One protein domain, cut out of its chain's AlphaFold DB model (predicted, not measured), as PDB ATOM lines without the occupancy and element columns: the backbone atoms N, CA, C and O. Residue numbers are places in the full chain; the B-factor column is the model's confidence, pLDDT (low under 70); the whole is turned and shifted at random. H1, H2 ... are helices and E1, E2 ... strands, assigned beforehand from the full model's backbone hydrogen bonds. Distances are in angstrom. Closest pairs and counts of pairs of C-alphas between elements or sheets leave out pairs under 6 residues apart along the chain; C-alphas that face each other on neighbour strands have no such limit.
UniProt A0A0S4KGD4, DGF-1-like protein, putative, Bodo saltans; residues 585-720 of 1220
ATOM      1  N   ASN A 585     153.707 117.553  61.491       81.75
ATOM      2  CA  ASN A 585     153.847 116.313  62.243       81.75
ATOM      3  C   ASN A 585     154.264 116.649  63.682       81.75
ATOM      4  O   ASN A 585     155.356 117.173  63.890       81.75
ATOM      5  N   VAL A 586     153.398 116.354  64.654       84.44
ATOM      6  CA  VAL A 586     153.687 116.509  66.085       84.44
ATOM      7  C   VAL A 586     153.631 115.137  66.742       84.44
ATOM      8  O   VAL A 586     152.603 114.458  66.737       84.44
ATOM      9  N   THR A 587     154.744 114.738  67.347       80.88
ATOM     10  CA  THR A 587     154.912 113.430  68.002       80.88
ATOM     11  C   THR A 587     154.130 113.304  69.316       80.88
ATOM     12  O   THR A 587     153.775 112.208  69.755       80.88
ATOM     13  N   GLY A 588     153.902 114.432  69.995       73.38
ATOM     14  CA  GLY A 588     153.380 114.471  71.362       73.38
ATOM     15  C   GLY A 588     154.354 113.935  72.422       73.38
ATOM     16  O   GLY A 588     153.983 113.855  73.593       73.38
ATOM     17  N   SER A 589     155.588 113.571  72.045       75.88
ATOM     18  CA  SER A 589     156.655 113.185  72.979       75.88
ATOM     19  C   SER A 589     157.593 114.345  73.324       75.88
ATOM     20  O   SER A 589     158.237 114.285  74.369       75.88
ATOM     21  N   VAL A 590     157.615 115.412  72.514       77.69
ATOM     22  CA  VAL A 590     158.334 116.675  72.751       77.69
ATOM     23  C   VAL A 590     157.324 117.832  72.739       77.69
ATOM     24  O   VAL A 590     156.535 117.956  71.806       77.69
ATOM     25  N   LEU A 591     157.316 118.688  73.773       75.44
ATOM     26  CA  LEU A 591     156.370 119.822  73.846       75.44
ATOM     27  C   LEU A 591     156.734 120.947  72.862       75.44
ATOM     28  O   LEU A 591     155.848 121.596  72.305       75.44
ATOM     29  N   TRP A 592     158.033 121.165  72.646       79.75
ATOM     30  CA  TRP A 592     158.564 122.249  71.815       79.75
ATOM     31  C   TRP A 592     158.209 122.118  70.323       79.75
ATOM     32  O   TRP A 592     158.195 123.127  69.621       79.75
ATOM     33  N   ASP A 593     157.824 120.919  69.862       76.44
ATOM     34  CA  ASP A 593     157.226 120.681  68.536       76.44
ATOM     35  C   ASP A 593     155.932 121.500  68.329       76.44
ATOM     36  O   ASP A 593     155.569 121.828  67.201       76.44
ATOM     37  N   ALA A 594     155.216 121.810  69.419       76.88
ATOM     38  CA  ALA A 594     153.892 122.428  69.394       76.88
ATOM     39  C   ALA A 594     153.812 123.794  70.096       76.88
ATOM     40  O   ALA A 594     152.897 124.560  69.790       76.88
ATOM     41  N   ILE A 595     154.717 124.108  71.034       83.12
ATOM     42  CA  ILE A 595     154.623 125.290  71.913       83.12
ATOM     43  C   ILE A 595     155.988 125.977  72.104       83.12
ATOM     44  O   ILE A 595     157.009 125.315  72.249       83.12
ATOM     45  N   ARG A 596     156.000 127.315  72.184       86.06
ATOM     46  CA  ARG A 596     157.150 128.174  72.522       86.06
ATOM     47  C   ARG A 596     156.765 129.183  73.618       86.06
ATOM     48  O   ARG A 596     155.641 129.671  73.625       86.06
ATOM     49  N   VAL A 597     157.679 129.534  74.527       83.44
ATOM     50  CA  VAL A 597     157.459 130.620  75.515       83.44
ATOM     51  C   VAL A 597     157.580 131.988  74.827       83.44
ATOM     52  O   VAL A 597     158.462 132.180  73.988       83.44
ATOM     53  N   VAL A 598     156.682 132.925  75.150       77.44
ATOM     54  CA  VAL A 598     156.586 134.255  74.501       77.44
ATOM     55  C   VAL A 598     157.211 135.366  75.340       77.44
ATOM     56  O   VAL A 598     157.741 136.323  74.782       77.44
ATOM     57  N   GLY A 599     157.168 135.236  76.664       64.69
ATOM     58  CA  GLY A 599     157.789 136.177  77.587       64.69
ATOM     59  C   GLY A 599     157.295 135.979  79.015       64.69
ATOM     60  O   GLY A 599     156.104 135.756  79.241       64.69
ATOM     61  N   ASP A 600     158.217 136.095  79.962       58.00
ATOM     62  CA  ASP A 600     157.951 135.981  81.390       58.00
ATOM     63  C   ASP A 600     157.944 137.382  82.014       58.00
ATOM     64  O   ASP A 600     158.962 138.072  82.047       58.00
ATOM     65  N   ASN A 601     156.791 137.814  82.536       55.81
ATOM     66  CA  ASN A 601     156.671 139.096  83.253       55.81
ATOM     67  C   ASN A 601     157.320 139.061  84.656       55.81
ATOM     68  O   ASN A 601     157.356 140.076  85.348       55.81
ATOM     69  N   THR A 602     157.819 137.897  85.077       58.06
ATOM     70  CA  THR A 602     158.519 137.648  86.342       58.06
ATOM     71  C   THR A 602     159.843 136.954  86.033       58.06
ATOM     72  O   THR A 602     159.844 135.831  85.533       58.06
ATOM     73  N   SER A 603     160.967 137.601  86.338       51.97
ATOM     74  CA  SER A 603     162.321 137.240  85.877       51.97
ATOM     75  C   SER A 603     162.949 135.987  86.515       51.97
ATOM     76  O   SER A 603     164.161 135.810  86.436       51.97
ATOM     77  N   GLU A 604     162.152 135.129  87.156       73.38
ATOM     78  CA  GLU A 604     162.605 133.949  87.917       73.38
ATOM     79  C   GLU A 604     161.859 132.655  87.537       73.38
ATOM     80  O   GLU A 604     161.937 131.650  88.245       73.38
ATOM     81  N   ILE A 605     161.128 132.649  86.416       81.00
ATOM     82  CA  ILE A 605     160.573 131.409  85.862       81.00
ATOM     83  C   ILE A 605     161.694 130.652  85.148       81.00
ATOM     84  O   ILE A 605     162.327 131.175  84.233       81.00
ATOM     85  N   SER A 606     161.925 129.401  85.544       85.00
ATOM     86  CA  SER A 606     162.871 128.505  84.874       85.00
ATOM     87  C   SER A 606     162.147 127.301  84.269       85.00
ATOM     88  O   SER A 606     161.207 126.758  84.848       85.00
ATOM     89  N   PHE A 607     162.565 126.894  83.070       85.12
ATOM     90  CA  PHE A 607     161.936 125.817  82.305       85.12
ATOM     91  C   PHE A 607     162.897 124.634  82.194       85.12
ATOM     92  O   PHE A 607     163.975 124.758  81.618       85.12
ATOM     93  N   VAL A 608     162.498 123.479  82.727       85.69
ATOM     94  CA  VAL A 608     163.297 122.248  82.726       85.69
ATOM     95  C   VAL A 608     162.539 121.158  81.973       85.69
ATOM     96  O   VAL A 608     161.454 120.746  82.379       85.69
ATOM     97  N   GLU A 609     163.100 120.659  80.874       85.62
ATOM     98  CA  GLU A 609     162.547 119.489  80.185       85.62
ATOM     99  C   GLU A 609     163.004 118.202  80.886       85.62
ATOM    100  O   GLU A 609     164.191 117.878  80.912       85.62
ATOM    101  N   VAL A 610     162.054 117.444  81.435       86.94
ATOM    102  CA  VAL A 610     162.311 116.185  82.142       86.94
ATOM    103  C   VAL A 610     161.727 115.027  81.343       86.94
ATOM    104  O   VAL A 610     160.511 114.886  81.217       86.94
ATOM    105  N   LYS A 611     162.598 114.157  80.827       87.75
ATOM    106  CA  LYS A 611     162.191 112.925  80.139       87.75
ATOM    107  C   LYS A 611     161.815 111.865  81.170       87.75
ATOM    108  O   LYS A 611     162.609 111.545  82.051       87.75
ATOM    109  N   ARG A 612     160.597 111.332  81.072       87.38
ATOM    110  CA  ARG A 612     160.055 110.287  81.951       87.38
ATOM    111  C   ARG A 612     159.646 109.068  81.128       87.38
ATOM    112  O   ARG A 612     159.303 109.190  79.956       87.38
ATOM    113  N   LEU A 613     159.668 107.900  81.760       87.06
ATOM    114  CA  LEU A 613     159.073 106.674  81.227       87.06
ATOM    115  C   LEU A 613     157.617 106.571  81.704       87.06
ATOM    116  O   LEU A 613     157.286 107.047  82.794       87.06
ATOM    117  N   ASP A 614     156.737 105.992  80.889       83.12
ATOM    118  CA  ASP A 614     155.383 105.612  81.308       83.12
ATOM    119  C   ASP A 614     155.292 104.141  81.741       83.12
ATOM    120  O   ASP A 614     156.283 103.413  81.722       83.12
ATOM    121  N   SER A 615     154.097 103.693  82.145       83.88
ATOM    122  CA  SER A 615     153.832 102.307  82.571       83.88
ATOM    123  C   SER A 615     154.180 101.249  81.519       83.88
ATOM    124  O   SER A 615     154.280 100.069  81.849       83.88
ATOM    125  N   ASN A 616     154.347 101.665  80.264       86.88
ATOM    126  CA  ASN A 616     154.607 100.815  79.114       86.88
ATOM    127  C   ASN A 616     156.050 101.028  78.597       86.88
ATOM    128  O   ASN A 616     156.371 100.615  77.486       86.88
ATOM    129  N   ASN A 617     156.912 101.681  79.393       84.31
ATOM    130  CA  ASN A 617     158.282 102.090  79.069       84.31
ATOM    131  C   ASN A 617     158.427 103.025  77.848       84.31
ATOM    132  O   ASN A 617     159.526 103.152  77.305       84.31
ATOM    133  N   ASN A 618     157.377 103.745  77.433       83.62
ATOM    134  CA  ASN A 618     157.544 104.796  76.425       83.62
ATOM    135  C   ASN A 618     158.180 106.033  77.062       83.62
ATOM    136  O   ASN A 618     157.720 106.514  78.101       83.62
ATOM    137  N   LEU A 619     159.209 106.579  76.414       83.69
ATOM    138  CA  LEU A 619     159.854 107.819  76.829       83.69
ATOM    139  C   LEU A 619     159.042 109.031  76.339       83.69
ATOM    140  O   LEU A 619     158.766 109.152  75.146       83.69
ATOM    141  N   TYR A 620     158.687 109.940  77.245       83.31
ATOM    142  CA  TYR A 620     158.000 111.196  76.935       83.31
ATOM    143  C   TYR A 620     158.604 112.359  77.729       83.31
ATOM    144  O   TYR A 620     158.962 112.205  78.899       83.31
ATOM    145  N   SER A 621     158.716 113.533  77.110       83.94
ATOM    146  CA  SER A 621     159.130 114.753  77.802       83.94
ATOM    147  C   SER A 621     157.957 115.383  78.557       83.94
ATOM    148  O   SER A 621     156.840 115.484  78.050       83.94
ATOM    149  N   VAL A 622     158.233 115.843  79.775       88.06
ATOM    150  CA  VAL A 622     157.390 116.751  80.558       88.06
ATOM    151  C   VAL A 622     158.147 118.064  80.672       88.06
ATOM    152  O   VAL A 622     159.302 118.060  81.096       88.06
ATOM    153  N   VAL A 623     157.521 119.188  80.322       87.69
ATOM    154  CA  VAL A 623     158.101 120.499  80.644       87.69
ATOM    155  C   VAL A 623     157.687 120.863  82.060       87.69
ATOM    156  O   VAL A 623     156.496 120.987  82.362       87.69
ATOM    157  N   VAL A 624     158.695 120.993  82.914       90.44
ATOM    158  CA  VAL A 624     158.577 121.402  84.304       90.44
ATOM    159  C   VAL A 624     158.886 122.895  84.379       90.44
ATOM    160  O   VAL A 624     160.012 123.323  84.139       90.44
ATOM    161  N   ILE A 625     157.864 123.686  84.680       92.56
ATOM    162  CA  ILE A 625     157.967 125.117  84.952       92.56
ATOM    163  C   ILE A 625     158.270 125.256  86.443       92.56
ATOM    164  O   ILE A 625     157.500 124.773  87.272       92.56
ATOM    165  N   VAL A 626     159.379 125.894  86.790       90.44
ATOM    166  CA  VAL A 626     159.879 126.007  88.161       90.44
ATOM    167  C   VAL A 626     159.874 127.476  88.573       90.44
ATOM    168  O   VAL A 626     160.442 128.319  87.879       90.44
ATOM    169  N   VAL A 627     159.204 127.781  89.690       90.38
ATOM    170  CA  VAL A 627     158.993 129.151  90.197       90.38
ATOM    171  C   VAL A 627     159.128 129.170  91.726       90.38
ATOM    172  O   VAL A 627     158.743 128.207  92.395       90.38
ATOM    173  N   SER A 628     159.638 130.264  92.299       85.44
ATOM    174  CA  SER A 628     159.619 130.506  93.752       85.44
ATOM    175  C   SER A 628     158.180 130.544  94.287       85.44
ATOM    176  O   SER A 628     157.347 131.314  93.796       85.44
ATOM    177  N   LYS A 629     157.857 129.750  95.323       85.69
ATOM    178  CA  LYS A 629     156.515 129.800  95.928       85.69
ATOM    179  C   LYS A 629     156.242 131.115  96.660       85.69
ATOM    180  O   LYS A 629     155.099 131.569  96.648       85.69
ATOM    181  N   ARG A 630     157.260 131.737  97.261       82.00
ATOM    182  CA  ARG A 630     157.149 133.055  97.906       82.00
ATOM    183  C   ARG A 630     156.650 134.104  96.923       82.00
ATOM    184  O   ARG A 630     155.702 134.829  97.206       82.00
ATOM    185  N   ASP A 631     157.264 134.158  95.751       81.19
ATOM    186  CA  ASP A 631     157.052 135.249  94.803       81.19
ATOM    187  C   ASP A 631     155.805 135.001  93.940       81.19
ATOM    188  O   ASP A 631     155.075 135.942  93.621       81.19
ATOM    189  N   ALA A 632     155.433 133.730  93.743       85.31
ATOM    190  CA  ALA A 632     154.079 133.330  93.360       85.31
ATOM    191  C   ALA A 632     153.014 133.810  94.375       85.31
ATOM    192  O   ALA A 632     152.001 134.391  93.991       85.31
ATOM    193  N   LEU A 633     153.219 133.602  95.683       82.31
ATOM    194  CA  LEU A 633     152.273 134.054  96.715       82.31
ATOM    195  C   LEU A 633     152.207 135.589  96.824       82.31
ATOM    196  O   LEU A 633     151.122 136.124  97.033       82.31
ATOM    197  N   ARG A 634     153.329 136.297  96.627       81.31
ATOM    198  CA  ARG A 634     153.397 137.773  96.596       81.31
ATOM    199  C   ARG A 634     152.685 138.384  95.388       81.31
ATOM    200  O   ARG A 634     152.015 139.400  95.536       81.31
ATOM    201  N   SER A 635     152.819 137.778  94.208       82.69
ATOM    202  CA  SER A 635     152.090 138.188  92.996       82.69
ATOM    203  C   SER A 635     150.613 137.770  93.018       82.69
ATOM    204  O   SER A 635     149.798 138.325  92.284       82.69
ATOM    205  N   GLY A 636     150.244 136.805  93.868       86.75
ATOM    206  CA  GLY A 636     148.876 136.311  94.052       86.75
ATOM    207  C   GLY A 636     148.376 135.395  92.928       86.75
ATOM    208  O   GLY A 636     147.418 134.648  93.126       86.75
ATOM    209  N   ASN A 637     149.033 135.407  91.768       90.50
ATOM    210  CA  ASN A 637     148.864 134.453  90.679       90.50
ATOM    211  C   ASN A 637     150.196 134.248  89.939       90.50
ATOM    212  O   ASN A 637     151.064 135.111  89.956       90.50
ATOM    213  N   VAL A 638     150.340 133.103  89.273       91.06
ATOM    214  CA  VAL A 638     151.424 132.857  88.313       91.06
ATOM    215  C   VAL A 638     150.800 132.750  86.929       91.06
ATOM    216  O   VAL A 638     149.888 131.945  86.721       91.06
ATOM    217  N   THR A 639     151.292 133.550  85.985       91.94
ATOM    218  CA  THR A 639     150.829 133.562  84.592       91.94
ATOM    219  C   THR A 639     151.988 133.315  83.641       91.94
ATOM    220  O   THR A 639     152.915 134.122  83.595       91.94
ATOM    221  N   VAL A 640     151.916 132.243  82.852       92.31
ATOM    222  CA  VAL A 640     152.933 131.902  81.843       92.31
ATOM    223  C   VAL A 640     152.327 132.016  80.448       92.31
ATOM    224  O   VAL A 640     151.239 131.488  80.191       92.31
ATOM    225  N   LEU A 641     153.018 132.728  79.555       92.81
ATOM    226  CA  LEU A 641     152.548 133.022  78.202       92.81
ATOM    227  C   LEU A 641     153.252 132.151  77.163       92.81
ATOM    228  O   LEU A 641     154.458 132.248  76.928       92.81
ATOM    229  N   PHE A 642     152.445 131.330  76.503       92.25
ATOM    230  CA  PHE A 642     152.858 130.401  75.469       92.25
ATOM    231  C   PHE A 642     152.297 130.830  74.112       92.25
ATOM    232  O   PHE A 642     151.143 131.241  74.006       92.25
ATOM    233  N   ALA A 643     153.089 130.671  73.058       92.19
ATOM    234  CA  ALA A 643     152.629 130.666  71.679       92.19
ATOM    235  C   ALA A 643     152.658 129.235  71.154       92.19
ATOM    236  O   ALA A 643     153.490 128.428  71.569       92.19
ATOM    237  N   LEU A 644     151.784 128.933  70.204       91.19
ATOM    238  CA  LEU A 644     151.929 127.728  69.402       91.19
ATOM    239  C   LEU A 644     153.127 127.854  68.444       91.19
ATOM    240  O   LEU A 644     153.530 128.957  68.065       91.19
ATOM    241  N   ALA A 645     153.701 126.715  68.056       86.69
ATOM    242  CA  ALA A 645     154.763 126.647  67.054       86.69
ATOM    243  C   ALA A 645     154.282 127.141  65.669       86.69
ATOM    244  O   ALA A 645     153.086 127.293  65.417       86.69
ATOM    245  N   HIS A 646     155.220 127.429  64.762       73.94
ATOM    246  CA  HIS A 646     154.919 128.105  63.494       73.94
ATOM    247  C   HIS A 646     153.807 127.411  62.681       73.94
ATOM    248  O   HIS A 646     153.826 126.200  62.481       73.94
ATOM    249  N   ASN A 647     152.862 128.220  62.190       79.62
ATOM    250  CA  ASN A 647     151.657 127.834  61.440       79.62
ATOM    251  C   ASN A 647     150.604 127.010  62.208       79.62
ATOM    252  O   ASN A 647     149.553 126.714  61.643       79.62
ATOM    253  N   LEU A 648     150.825 126.685  63.485       89.06
ATOM    254  CA  LEU A 648     149.805 126.065  64.326       89.06
ATOM    255  C   LEU A 648     148.830 127.114  64.872       89.06
ATOM    256  O   LEU A 648     149.230 128.183  65.337       89.06
ATOM    257  N   THR A 649     147.541 126.781  64.872       92.62
ATOM    258  CA  THR A 649     146.481 127.631  65.435       92.62
ATOM    259  C   THR A 649     145.501 126.802  66.247       92.62
ATOM    260  O   THR A 649     145.090 125.734  65.799       92.62
ATOM    261  N   MET A 650     145.052 127.296  67.397       92.94
ATOM    262  CA  MET A 650     143.924 126.716  68.120       92.94
ATOM    263  C   MET A 650     142.676 126.715  67.240       92.94
ATOM    264  O   MET A 650     142.387 127.691  66.545       92.94
ATOM    265  N   HIS A 651     141.919 125.621  67.282       91.94
ATOM    266  CA  HIS A 651     140.664 125.520  66.550       91.94
ATOM    267  C   HIS A 651     139.702 126.645  67.008       91.94
ATOM    268  O   HIS A 651     139.570 126.847  68.220       91.94
ATOM    269  N   PRO A 652     139.029 127.394  66.102       87.50
ATOM    270  CA  PRO A 652     138.367 128.658  66.463       87.50
ATOM    271  C   PRO A 652     137.326 128.567  67.588       87.50
ATOM    272  O   PRO A 652     137.142 129.523  68.335       87.50
ATOM    273  N   SER A 653     136.686 127.407  67.764       88.56
ATOM    274  CA  SER A 653     135.716 127.138  68.835       88.56
ATOM    275  C   SER A 653     136.319 127.022  70.247       88.56
ATOM    276  O   SER A 653     135.560 126.930  71.218       88.56
ATOM    277  N   GLY A 654     137.652 127.023  70.369       85.88
ATOM    278  CA  GLY A 654     138.398 127.043  71.630       85.88
ATOM    279  C   GLY A 654     138.941 128.417  72.041       85.88
ATOM    280  O   GLY A 654     139.372 128.561  73.181       85.88
ATOM    281  N   VAL A 655     138.924 129.428  71.163       90.62
ATOM    282  CA  VAL A 655     139.440 130.775  71.482       90.62
ATOM    283  C   VAL A 655     138.555 131.449  72.535       90.62
ATOM    284  O   VAL A 655     137.329 131.363  72.472       90.62
ATOM    285  N   GLY A 656     139.169 132.098  73.529       88.31
ATOM    286  CA  GLY A 656     138.458 132.700  74.660       88.31
ATOM    287  C   GLY A 656     137.857 131.680  75.634       88.31
ATOM    288  O   GLY A 656     136.996 132.040  76.436       88.31
ATOM    289  N   ARG A 657     138.266 130.404  75.566       90.50
ATOM    290  CA  ARG A 657     137.777 129.330  76.441       90.50
ATOM    291  C   ARG A 657     138.911 128.613  77.165       90.50
ATOM    292  O   ARG A 657     140.045 128.547  76.690       90.50
ATOM    293  N   ARG A 658     138.539 127.998  78.289       91.31
ATOM    294  CA  ARG A 658     139.346 127.000  78.989       91.31
ATOM    295  C   ARG A 658     139.411 125.722  78.171       91.31
ATOM    296  O   ARG A 658     138.379 125.104  77.921       91.31
ATOM    297  N   ILE A 659     140.616 125.325  77.781       90.69
ATOM    298  CA  ILE A 659     140.857 124.097  77.007       90.69
ATOM    299  C   ILE A 659     141.333 122.933  77.874       90.69
ATOM    300  O   ILE A 659     141.141 121.777  77.504       90.69
ATOM    301  N   ALA A 660     141.917 123.227  79.036       90.62
ATOM    302  CA  ALA A 660     142.265 122.231  80.036       90.62
ATOM    303  C   ALA A 660     142.164 122.822  81.448       90.62
ATOM    304  O   ALA A 660     142.386 124.015  81.669       90.62
ATOM    305  N   GLN A 661     141.854 121.959  82.414       93.25
ATOM    306  CA  GLN A 661     141.952 122.256  83.836       93.25
ATOM    307  C   GLN A 661     142.782 121.157  84.491       93.25
ATOM    308  O   GLN A 661     142.477 119.974  84.358       93.25
ATOM    309  N   GLY A 662     143.860 121.566  85.143       89.88
ATOM    310  CA  GLY A 662     144.808 120.701  85.816       89.88
ATOM    311  C   GLY A 662     144.500 120.514  87.298       89.88
ATOM    312  O   GLY A 662     143.510 121.011  87.843       89.88
ATOM    313  N   THR A 663     145.404 119.813  87.972       89.88
ATOM    314  CA  THR A 663     145.389 119.675  89.431       89.88
ATOM    315  C   THR A 663     145.636 121.018  90.130       89.88
ATOM    316  O   THR A 663     146.181 121.961  89.554       89.88
ATOM    317  N   ASN A 664     145.206 121.123  91.391       87.44
ATOM    318  CA  ASN A 664     145.452 122.268  92.281       87.44
ATOM    319  C   ASN A 664     145.002 123.656  91.769       87.44
ATOM    320  O   ASN A 664     145.425 124.672  92.314       87.44
ATOM    321  N   GLY A 665     144.099 123.712  90.783       86.56
ATOM    322  CA  GLY A 665     143.583 124.968  90.225       86.56
ATOM    323  C   GLY A 665     144.425 125.549  89.086       86.56
ATOM    324  O   GLY A 665     144.235 126.710  88.736       86.56
ATOM    325  N   LEU A 666     145.331 124.756  88.505       93.62
ATOM    326  CA  LEU A 666     146.025 125.096  87.265       93.62
ATOM    327  C   LEU A 666     145.040 125.117  86.093       93.62
ATOM    328  O   LEU A 666     144.233 124.201  85.927       93.62
ATOM    329  N   VAL A 667     145.090 126.167  85.284       94.56
ATOM    330  CA  VAL A 667     144.149 126.430  84.191       94.56
ATOM    331  C   VAL A 667     144.932 126.798  82.937       94.56
ATOM    332  O   VAL A 667     145.901 127.546  83.017       94.56
ATOM    333  N   LEU A 668     144.504 126.287  81.781       94.75
ATOM    334  CA  LEU A 668     145.031 126.685  80.477       94.75
ATOM    335  C   LEU A 668     143.885 127.241  79.628       94.75
ATOM    336  O   LEU A 668     143.001 126.495  79.190       94.75
ATOM    337  N   ASP A 669     143.922 128.553  79.412       94.94
ATOM    338  CA  ASP A 669     142.935 129.305  78.638       94.94
ATOM    339  C   ASP A 669     143.562 129.792  77.315       94.94
ATOM    340  O   ASP A 669     144.751 130.116  77.248       94.94
ATOM    341  N   VAL A 670     142.773 129.841  76.237       94.00
ATOM    342  CA  VAL A 670     143.227 130.323  74.916       94.00
ATOM    343  C   VAL A 670     142.964 131.822  74.797       94.00
ATOM    344  O   VAL A 670     141.815 132.236  74.632       94.00
ATOM    345  N   THR A 671     144.013 132.643  74.830       91.12
ATOM    346  CA  THR A 671     143.888 134.106  74.699       91.12
ATOM    347  C   THR A 671     143.790 134.579  73.249       91.12
ATOM    348  O   THR A 671     143.132 135.581  72.983       91.12
ATOM    349  N   ASN A 672     144.384 133.854  72.300       92.00
ATOM    350  CA  ASN A 672     144.274 134.112  70.862       92.00
ATOM    351  C   ASN A 672     144.463 132.795  70.086       92.00
ATOM    352  O   ASN A 672     144.939 131.813  70.650       92.00
ATOM    353  N   MET A 673     144.165 132.758  68.784       92.50
ATOM    354  CA  MET A 673     144.393 131.573  67.938       92.50
ATOM    355  C   MET A 673     145.832 131.042  68.008       92.50
ATOM    356  O   MET A 673     146.039 129.849  67.821       92.50
ATOM    357  N   THR A 674     146.818 131.891  68.298       93.31
ATOM    358  CA  THR A 674     148.230 131.508  68.425       93.31
ATOM    359  C   THR A 674     148.768 131.535  69.857       93.31
ATOM    360  O   THR A 674     149.914 131.133  70.037       93.31
ATOM    361  N   THR A 675     148.003 131.973  70.870       92.56
ATOM    362  CA  THR A 675     148.506 132.135  72.252       92.56
ATOM    363  C   THR A 675     147.663 131.423  73.303       92.56
ATOM    364  O   THR A 675     146.434 131.518  73.335       92.56
ATOM    365  N   LEU A 676     148.361 130.746  74.212       94.06
ATOM    366  CA  LEU A 676     147.816 130.071  75.382       94.06
ATOM    367  C   LEU A 676     148.341 130.762  76.641       94.06
ATOM    368  O   LEU A 676     149.512 131.140  76.719       94.06
ATOM    369  N   THR A 677     147.487 130.886  77.646       94.12
ATOM    370  CA  THR A 677     147.844 131.475  78.935       94.12
ATOM    371  C   THR A 677     147.622 130.435  80.020       94.12
ATOM    372  O   THR A 677     146.495 130.000  80.263       94.12
ATOM    373  N   LEU A 678     148.716 130.012  80.651       94.31
ATOM    374  CA  LEU A 678     148.680 129.122  81.802       94.31
ATOM    375  C   LEU A 678     148.527 129.982  83.058       94.31
ATOM    376  O   LEU A 678     149.415 130.773  83.372       94.31
ATOM    377  N   PHE A 679     147.406 129.831  83.758       93.50
ATOM    378  CA  PHE A 679     147.084 130.548  84.986       93.50
ATOM    379  C   PHE A 679     147.135 129.598  86.185       93.50
ATOM    380  O   PHE A 679     146.532 128.522  86.164       93.50
ATOM    381  N   PHE A 680     147.807 130.013  87.257       94.56
ATOM    382  CA  PHE A 680     147.823 129.300  88.528       94.56
ATOM    383  C   PHE A 680     147.551 130.236  89.702       94.56
ATOM    384  O   PHE A 680     148.123 131.322  89.783       94.56
ATOM    385  N   LEU A 681     146.725 129.779  90.645       92.81
ATOM    386  CA  LEU A 681     146.501 130.464  91.913       92.81
ATOM    387  C   LEU A 681     147.250 129.709  93.034       92.81
ATOM    388  O   LEU A 681     146.774 128.650  93.458       92.81
ATOM    389  N   PRO A 682     148.411 130.200  93.507       90.31
ATOM    390  CA  PRO A 682     149.180 129.547  94.566       90.31
ATOM    391  C   PRO A 682     148.394 129.489  95.880       90.31
ATOM    392  O   PRO A 682     147.601 130.379  96.190       90.31
ATOM    393  N   ARG A 683     148.580 128.414  96.657       87.19
ATOM    394  CA  ARG A 683     147.826 128.163  97.897       87.19
ATOM    395  C   ARG A 683     148.674 127.519  98.995       87.19
ATOM    396  O   ARG A 683     149.624 126.769  98.751       87.19
ATOM    397  N   GLY A 684     148.253 127.765 100.233       84.50
ATOM    398  CA  GLY A 684     148.911 127.257 101.434       84.50
ATOM    399  C   GLY A 684     150.247 127.945 101.721       84.50
ATOM    400  O   GLY A 684     150.580 128.967 101.131       84.50
ATOM    401  N   ASN A 685     151.004 127.371 102.652       77.94
ATOM    402  CA  ASN A 685     152.213 127.980 103.206       77.94
ATOM    403  C   ASN A 685     153.379 128.037 102.192       77.94
ATOM    404  O   ASN A 685     153.549 127.105 101.400       77.94
ATOM    405  N   GLU A 686     154.198 129.091 102.242       79.56
ATOM    406  CA  GLU A 686     155.330 129.338 101.332       79.56
ATOM    407  C   GLU A 686     156.471 128.312 101.483       79.56
ATOM    408  O   GLU A 686     157.219 128.079 100.535       79.56
ATOM    409  N   TYR A 687     156.558 127.646 102.640       67.81
ATOM    410  CA  TYR A 687     157.562 126.619 102.969       67.81
ATOM    411  C   TYR A 687     157.216 125.199 102.483       67.81
ATOM    412  O   TYR A 687     157.982 124.269 102.722       67.81
ATOM    413  N   VAL A 688     156.062 124.994 101.834       72.56
ATOM    414  CA  VAL A 688     155.607 123.666 101.373       72.56
ATOM    415  C   VAL A 688     155.546 123.648  99.842       72.56
ATOM    416  O   VAL A 688     154.823 124.486  99.288       72.56
ATOM    417  N   PRO A 689     156.235 122.714  99.148       84.69
ATOM    418  CA  PRO A 689     156.185 122.623  97.690       84.69
ATOM    419  C   PRO A 689     154.741 122.501  97.204       84.69
ATOM    420  O   PRO A 689     153.923 121.820  97.823       84.69
ATOM    421  N   GLN A 690     154.422 123.140  96.082       90.19
ATOM    422  CA  GLN A 690     153.122 122.977  95.439       90.19
ATOM    423  C   GLN A 690     153.334 122.604  93.977       90.19
ATOM    424  O   GLN A 690     153.648 123.454  93.147       90.19
ATOM    425  N   THR A 691     153.161 121.321  93.672       91.56
ATOM    426  CA  THR A 691     153.134 120.835  92.294       91.56
ATOM    427  C   THR A 691     151.711 120.901  91.747       91.56
ATOM    428  O   THR A 691     150.726 120.700  92.462       91.56
ATOM    429  N   ALA A 692     151.590 121.209  90.466       94.00
ATOM    430  CA  ALA A 692     150.348 121.174  89.719       94.00
ATOM    431  C   ALA A 692     150.655 120.697  88.302       94.00
ATOM    432  O   ALA A 692     151.714 120.981  87.754       94.00
ATOM    433  N   ASN A 693     149.752 119.943  87.696       94.50
ATOM    434  CA  ASN A 693     149.948 119.399  86.360       94.50
ATOM    435  C   ASN A 693     148.677 119.507  85.532       94.50
ATOM    436  O   ASN A 693     147.565 119.466  86.055       94.50
ATOM    437  N   ILE A 694     148.872 119.677  84.230       95.38
ATOM    438  CA  ILE A 694     147.815 119.868  83.248       95.38
ATOM    439  C   ILE A 694     148.182 119.106  81.977       95.38
ATOM    440  O   ILE A 694     149.348 119.047  81.580       95.38
ATOM    441  N   GLU A 695     147.183 118.499  81.352       93.00
ATOM    442  CA  GLU A 695     147.334 117.838  80.061       93.00
ATOM    443  C   GLU A 695     146.741 118.732  78.977       93.00
ATOM    444  O   GLU A 695     145.567 119.090  79.033       93.00
ATOM    445  N   PHE A 696     147.567 119.113  78.005       92.88
ATOM    446  CA  PHE A 696     147.179 119.901  76.842       92.88
ATOM    447  C   PHE A 696     146.760 118.955  75.702       92.88
ATOM    448  O   PHE A 696     147.617 118.246  75.165       92.88
ATOM    449  N   PRO A 697     145.466 118.904  75.330       91.38
ATOM    450  CA  PRO A 697     144.975 117.994  74.300       91.38
ATOM    451  C   PRO A 697     145.271 118.537  72.894       91.38
ATOM    452  O   PRO A 697     144.565 119.426  72.402       91.38
ATOM    453  N   LEU A 698     146.268 117.955  72.214       90.44
ATOM    454  CA  LEU A 698     146.757 118.370  70.887       90.44
ATOM    455  C   LEU A 698     145.666 118.380  69.811       90.44
ATOM    456  O   LEU A 698     145.725 119.191  68.895       90.44
ATOM    457  N   LYS A 699     144.624 117.551  69.955       90.19
ATOM    458  CA  LYS A 699     143.425 117.549  69.089       90.19
ATOM    459  C   LYS A 699     142.669 118.889  69.035       90.19
ATOM    460  O   LYS A 699     141.767 119.046  68.220       90.19
ATOM    461  N   SER A 700     142.997 119.831  69.920       89.75
ATOM    462  CA  SER A 700     142.443 121.192  69.947       89.75
ATOM    463  C   SER A 700     143.211 122.164  69.040       89.75
ATOM    464  O   SER A 700     142.755 123.285  68.812       89.75
ATOM    465  N   VAL A 701     144.375 121.745  68.534       90.38
ATOM    466  CA  VAL A 701     145.230 122.501  67.618       90.38
ATOM    467  C   VAL A 701     144.906 122.090  66.183       90.38
ATOM    468  O   VAL A 701     144.926 120.913  65.828       90.38
ATOM    469  N   SER A 702     144.596 123.070  65.345       89.69
ATOM    470  CA  SER A 702     144.402 122.897  63.909       89.69
ATOM    471  C   SER A 702     145.743 122.936  63.169       89.69
ATOM    472  O   SER A 702     146.693 123.577  63.618       89.69
ATOM    473  N   GLY A 703     145.820 122.237  62.034       85.25
ATOM    474  CA  GLY A 703     147.052 122.092  61.251       85.25
ATOM    475  C   GLY A 703     148.013 121.002  61.744       85.25
ATOM    476  O   GLY A 703     149.113 120.904  61.214       85.25
ATOM    477  N   VAL A 704     147.625 120.166  62.716       86.25
ATOM    478  CA  VAL A 704     148.479 119.108  63.294       86.25
ATOM    479  C   VAL A 704     148.071 117.712  62.815       86.25
ATOM    480  O   VAL A 704     146.895 117.357  62.853       86.25
ATOM    481  N   CYS A 705     149.056 116.886  62.456       87.12
ATOM    482  CA  CYS A 705     148.936 115.429  62.423       87.12
ATOM    483  C   CYS A 705     149.664 114.850  63.642       87.12
ATOM    484  O   CYS A 705     150.864 115.067  63.806       87.12
ATOM    485  N   ILE A 706     148.939 114.125  64.497       86.94
ATOM    486  CA  ILE A 706     149.450 113.622  65.780       86.94
ATOM    487  C   ILE A 706     150.006 112.203  65.596       86.94
ATOM    488  O   ILE A 706     149.241 111.267  65.367       86.94
ATOM    489  N   TRP A 707     151.320 112.036  65.747       82.56
ATOM    490  CA  TRP A 707     152.026 110.754  65.598       82.56
ATOM    491  C   TRP A 707     152.571 110.252  66.942       82.56
ATOM    492  O   TRP A 707     153.778 110.127  67.141       82.56
ATOM    493  N   GLY A 708     151.664 109.976  67.881       85.50
ATOM    494  CA  GLY A 708     152.008 109.477  69.212       85.50
ATOM    495  C   GLY A 708     150.956 109.834  70.257       85.50
ATOM    496  O   GLY A 708     149.787 109.466  70.127       85.50
ATOM    497  N   ARG A 709     151.360 110.535  71.324       83.88
ATOM    498  CA  ARG A 709     150.444 110.914  72.413       83.88
ATOM    499  C   ARG A 709     149.519 112.057  71.990       83.88
ATOM    500  O   ARG A 709     149.971 113.075  71.486       83.88
ATOM    501  N   GLN A 710     148.221 111.911  72.267       90.88
ATOM    502  CA  GLN A 710     147.208 112.940  71.974       90.88
ATOM    503  C   GLN A 710     147.196 114.106  72.977       90.88
ATOM    504  O   GLN A 710     146.650 115.166  72.672       90.88
ATOM    505  N   ASN A 711     147.813 113.919  74.146       89.75
ATOM    506  CA  ASN A 711     147.953 114.917  75.201       89.75
ATOM    507  C   ASN A 711     149.440 115.111  75.522       89.75
ATOM    508  O   ASN A 711     150.158 114.118  75.672       89.75
ATOM    509  N   VAL A 712     149.885 116.356  75.714       88.62
ATOM    510  CA  VAL A 712     151.220 116.653  76.269       88.62
ATOM    511  C   VAL A 712     151.074 117.198  77.687       88.62
ATOM    512  O   VAL A 712     150.165 117.980  77.966       88.62
ATOM    513  N   ARG A 713     151.946 116.768  78.603       90.19
ATOM    514  CA  ARG A 713     151.860 117.108  80.029       90.19
ATOM    515  C   ARG A 713     152.786 118.272  80.369       90.19
ATOM    516  O   ARG A 713     153.991 118.197  80.132       90.19
ATOM    517  N   ILE A 714     152.216 119.308  80.975       93.44
ATOM    518  CA  ILE A 714     152.936 120.439  81.564       93.44
ATOM    519  C   ILE A 714     152.822 120.310  83.086       93.44
ATOM    520  O   ILE A 714     151.752 119.984  83.610       93.44
ATOM    521  N   GLU A 715     153.920 120.535  83.800       94.31
ATOM    522  CA  GLU A 715     153.974 120.476  85.261       94.31
ATOM    523  C   GLU A 715     154.528 121.797  85.807       94.31
ATOM    524  O   GLU A 715     155.621 122.208  85.446       94.31
ATOM    525  N   LEU A 716     153.765 122.482  86.654       93.62
ATOM    526  CA  LEU A 716     154.195 123.671  87.382       93.62
ATOM    527  C   LEU A 716     154.614 123.246  88.791       93.62
ATOM    528  O   LEU A 716     153.820 122.664  89.533       93.62
ATOM    529  N   VAL A 717     155.854 123.539  89.162       92.62
ATOM    530  CA  VAL A 717     156.442 123.235  90.466       92.62
ATOM    531  C   VAL A 717     156.772 124.551  91.152       92.62
ATOM    532  O   VAL A 717     157.749 125.217  90.811       92.62
ATOM    533  N   LEU A 718     155.963 124.917  92.146       90.94
ATOM    534  CA  LEU A 718     156.344 125.969  93.076       90.94
ATOM    535  C   LEU A 718     157.298 125.373  94.109       90.94
ATOM    536  O   LEU A 718     156.879 124.564  94.948       90.94
ATOM    537  N   LEU A 719     158.573 125.752  94.028       85.06
ATOM    538  CA  LEU A 719     159.590 125.328  94.986       85.06
ATOM    539  C   LEU A 719     159.294 125.933  96.362       85.06
ATOM    540  O   LEU A 719     158.910 127.104  96.437       85.06
ATOM    541  N   PRO A 720     159.472 125.166  97.454       76.44
ATOM    542  CA  PRO A 720     159.310 125.709  98.788       76.44
ATOM    543  C   PRO A 720     160.357 126.795  98.997       76.44
ATOM    544  O   PRO A 720     161.511 126.650  98.597       76.44
TER     545      PRO A 720
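What this domain is: This is residues 585 to 720 of the 1220 residues of the protein "DGF-1-like protein, putative" of Bodo saltans (UniProt A0A0S4KGD4). Two strongly twisted sheets are stacked face to face as a sandwich, their strands crossed at 52 degrees; the edge strands E5 and E8 come near each other on one side, while E1 and E2 on the other side are apart. The short helix H1 is at one end of the sandwich and E9 at the other, and the tip of the hairpin of E2 and E3, residues 613 to 619, reaches out beyond the body. The printed part has 136 residues, with E1 E2 E3 H1 E4 E5 E6 E7 E8 E9 E10 along it, mostly strand. One sheet, in the order E1 E4 E7 E6 E5, is antiparallel; the other, E2 E3 E10 E8, is mixed. The whole is compact, with a radius of gyration of the C-alphas of 14.8 A and spans of 43 by 36 by 23 A.

Where its parts are: E1, residues 595 to 599, begins at C-alpha 595 (154.623, 125.290, 71.913). E2, residues 606 to 613, is 22.5 A long, and E3, residues 619 to 628, is 28.3 A. H1 is residues 629 to 635, and E4, residues 638 to 644, is 19.6 A long. E5 is residues 658 to 661, E6 residues 667 to 672 and E7 residues 675 to 680. E8, residues 690 to 697, is 23.2 A long. E9 is residues 704 to 706. E10, residues 711 to 719, is 25.2 A long and ends at C-alpha 719 (159.590, 125.328, 94.986).

How they stand to each other: E1 is antiparallel to E4, with N 596 and O 643 2.8 A apart. E4 and E7 are antiparallel, with N 640 and O 678 at 2.9 A. E5 E6 E7 form a meander, each strand the antiparallel neighbour of the one before; N 677 and O 669 are 2.9 A apart, N 659 and O 668 3.0 A. With E4, the first strand, beside E7, the fourth, E4 to E7 form a Greek key. In the other sheet the hairpin of E2 and E3 has N 608 and O 624 at 2.9 A. E3 and E10 are parallel, with N 625 and O 715 at 2.8 A, and E10 and E8 antiparallel, with N 692 and O 716 at 2.8 A. Between the sheets, the closest C-alphas of E5 and E8 are those of Ala 660 and Phe 696, 6.3 A apart. H1 only grazes the sheet E2 E3 E10 E8; its closest C-alphas to E10 are those of Lys 629 and Leu 718, 4.8 A apart. In H1 every O i to N i+4 pair is within hydrogen-bond range. E9 pairs with no named strand, but residues 705 to 706 pair with residues 585 to 586, parallel.

The domain as a whole: The C-alphas farthest apart, of Tyr 687 and Gly 703, are 43.3 A apart. The printed part has no cut, and the link E4 to E5, residues 645 to 657, is long. Mean pLDDT of the printed part is 86.2; residues 599 to 603 and 687 are under 70.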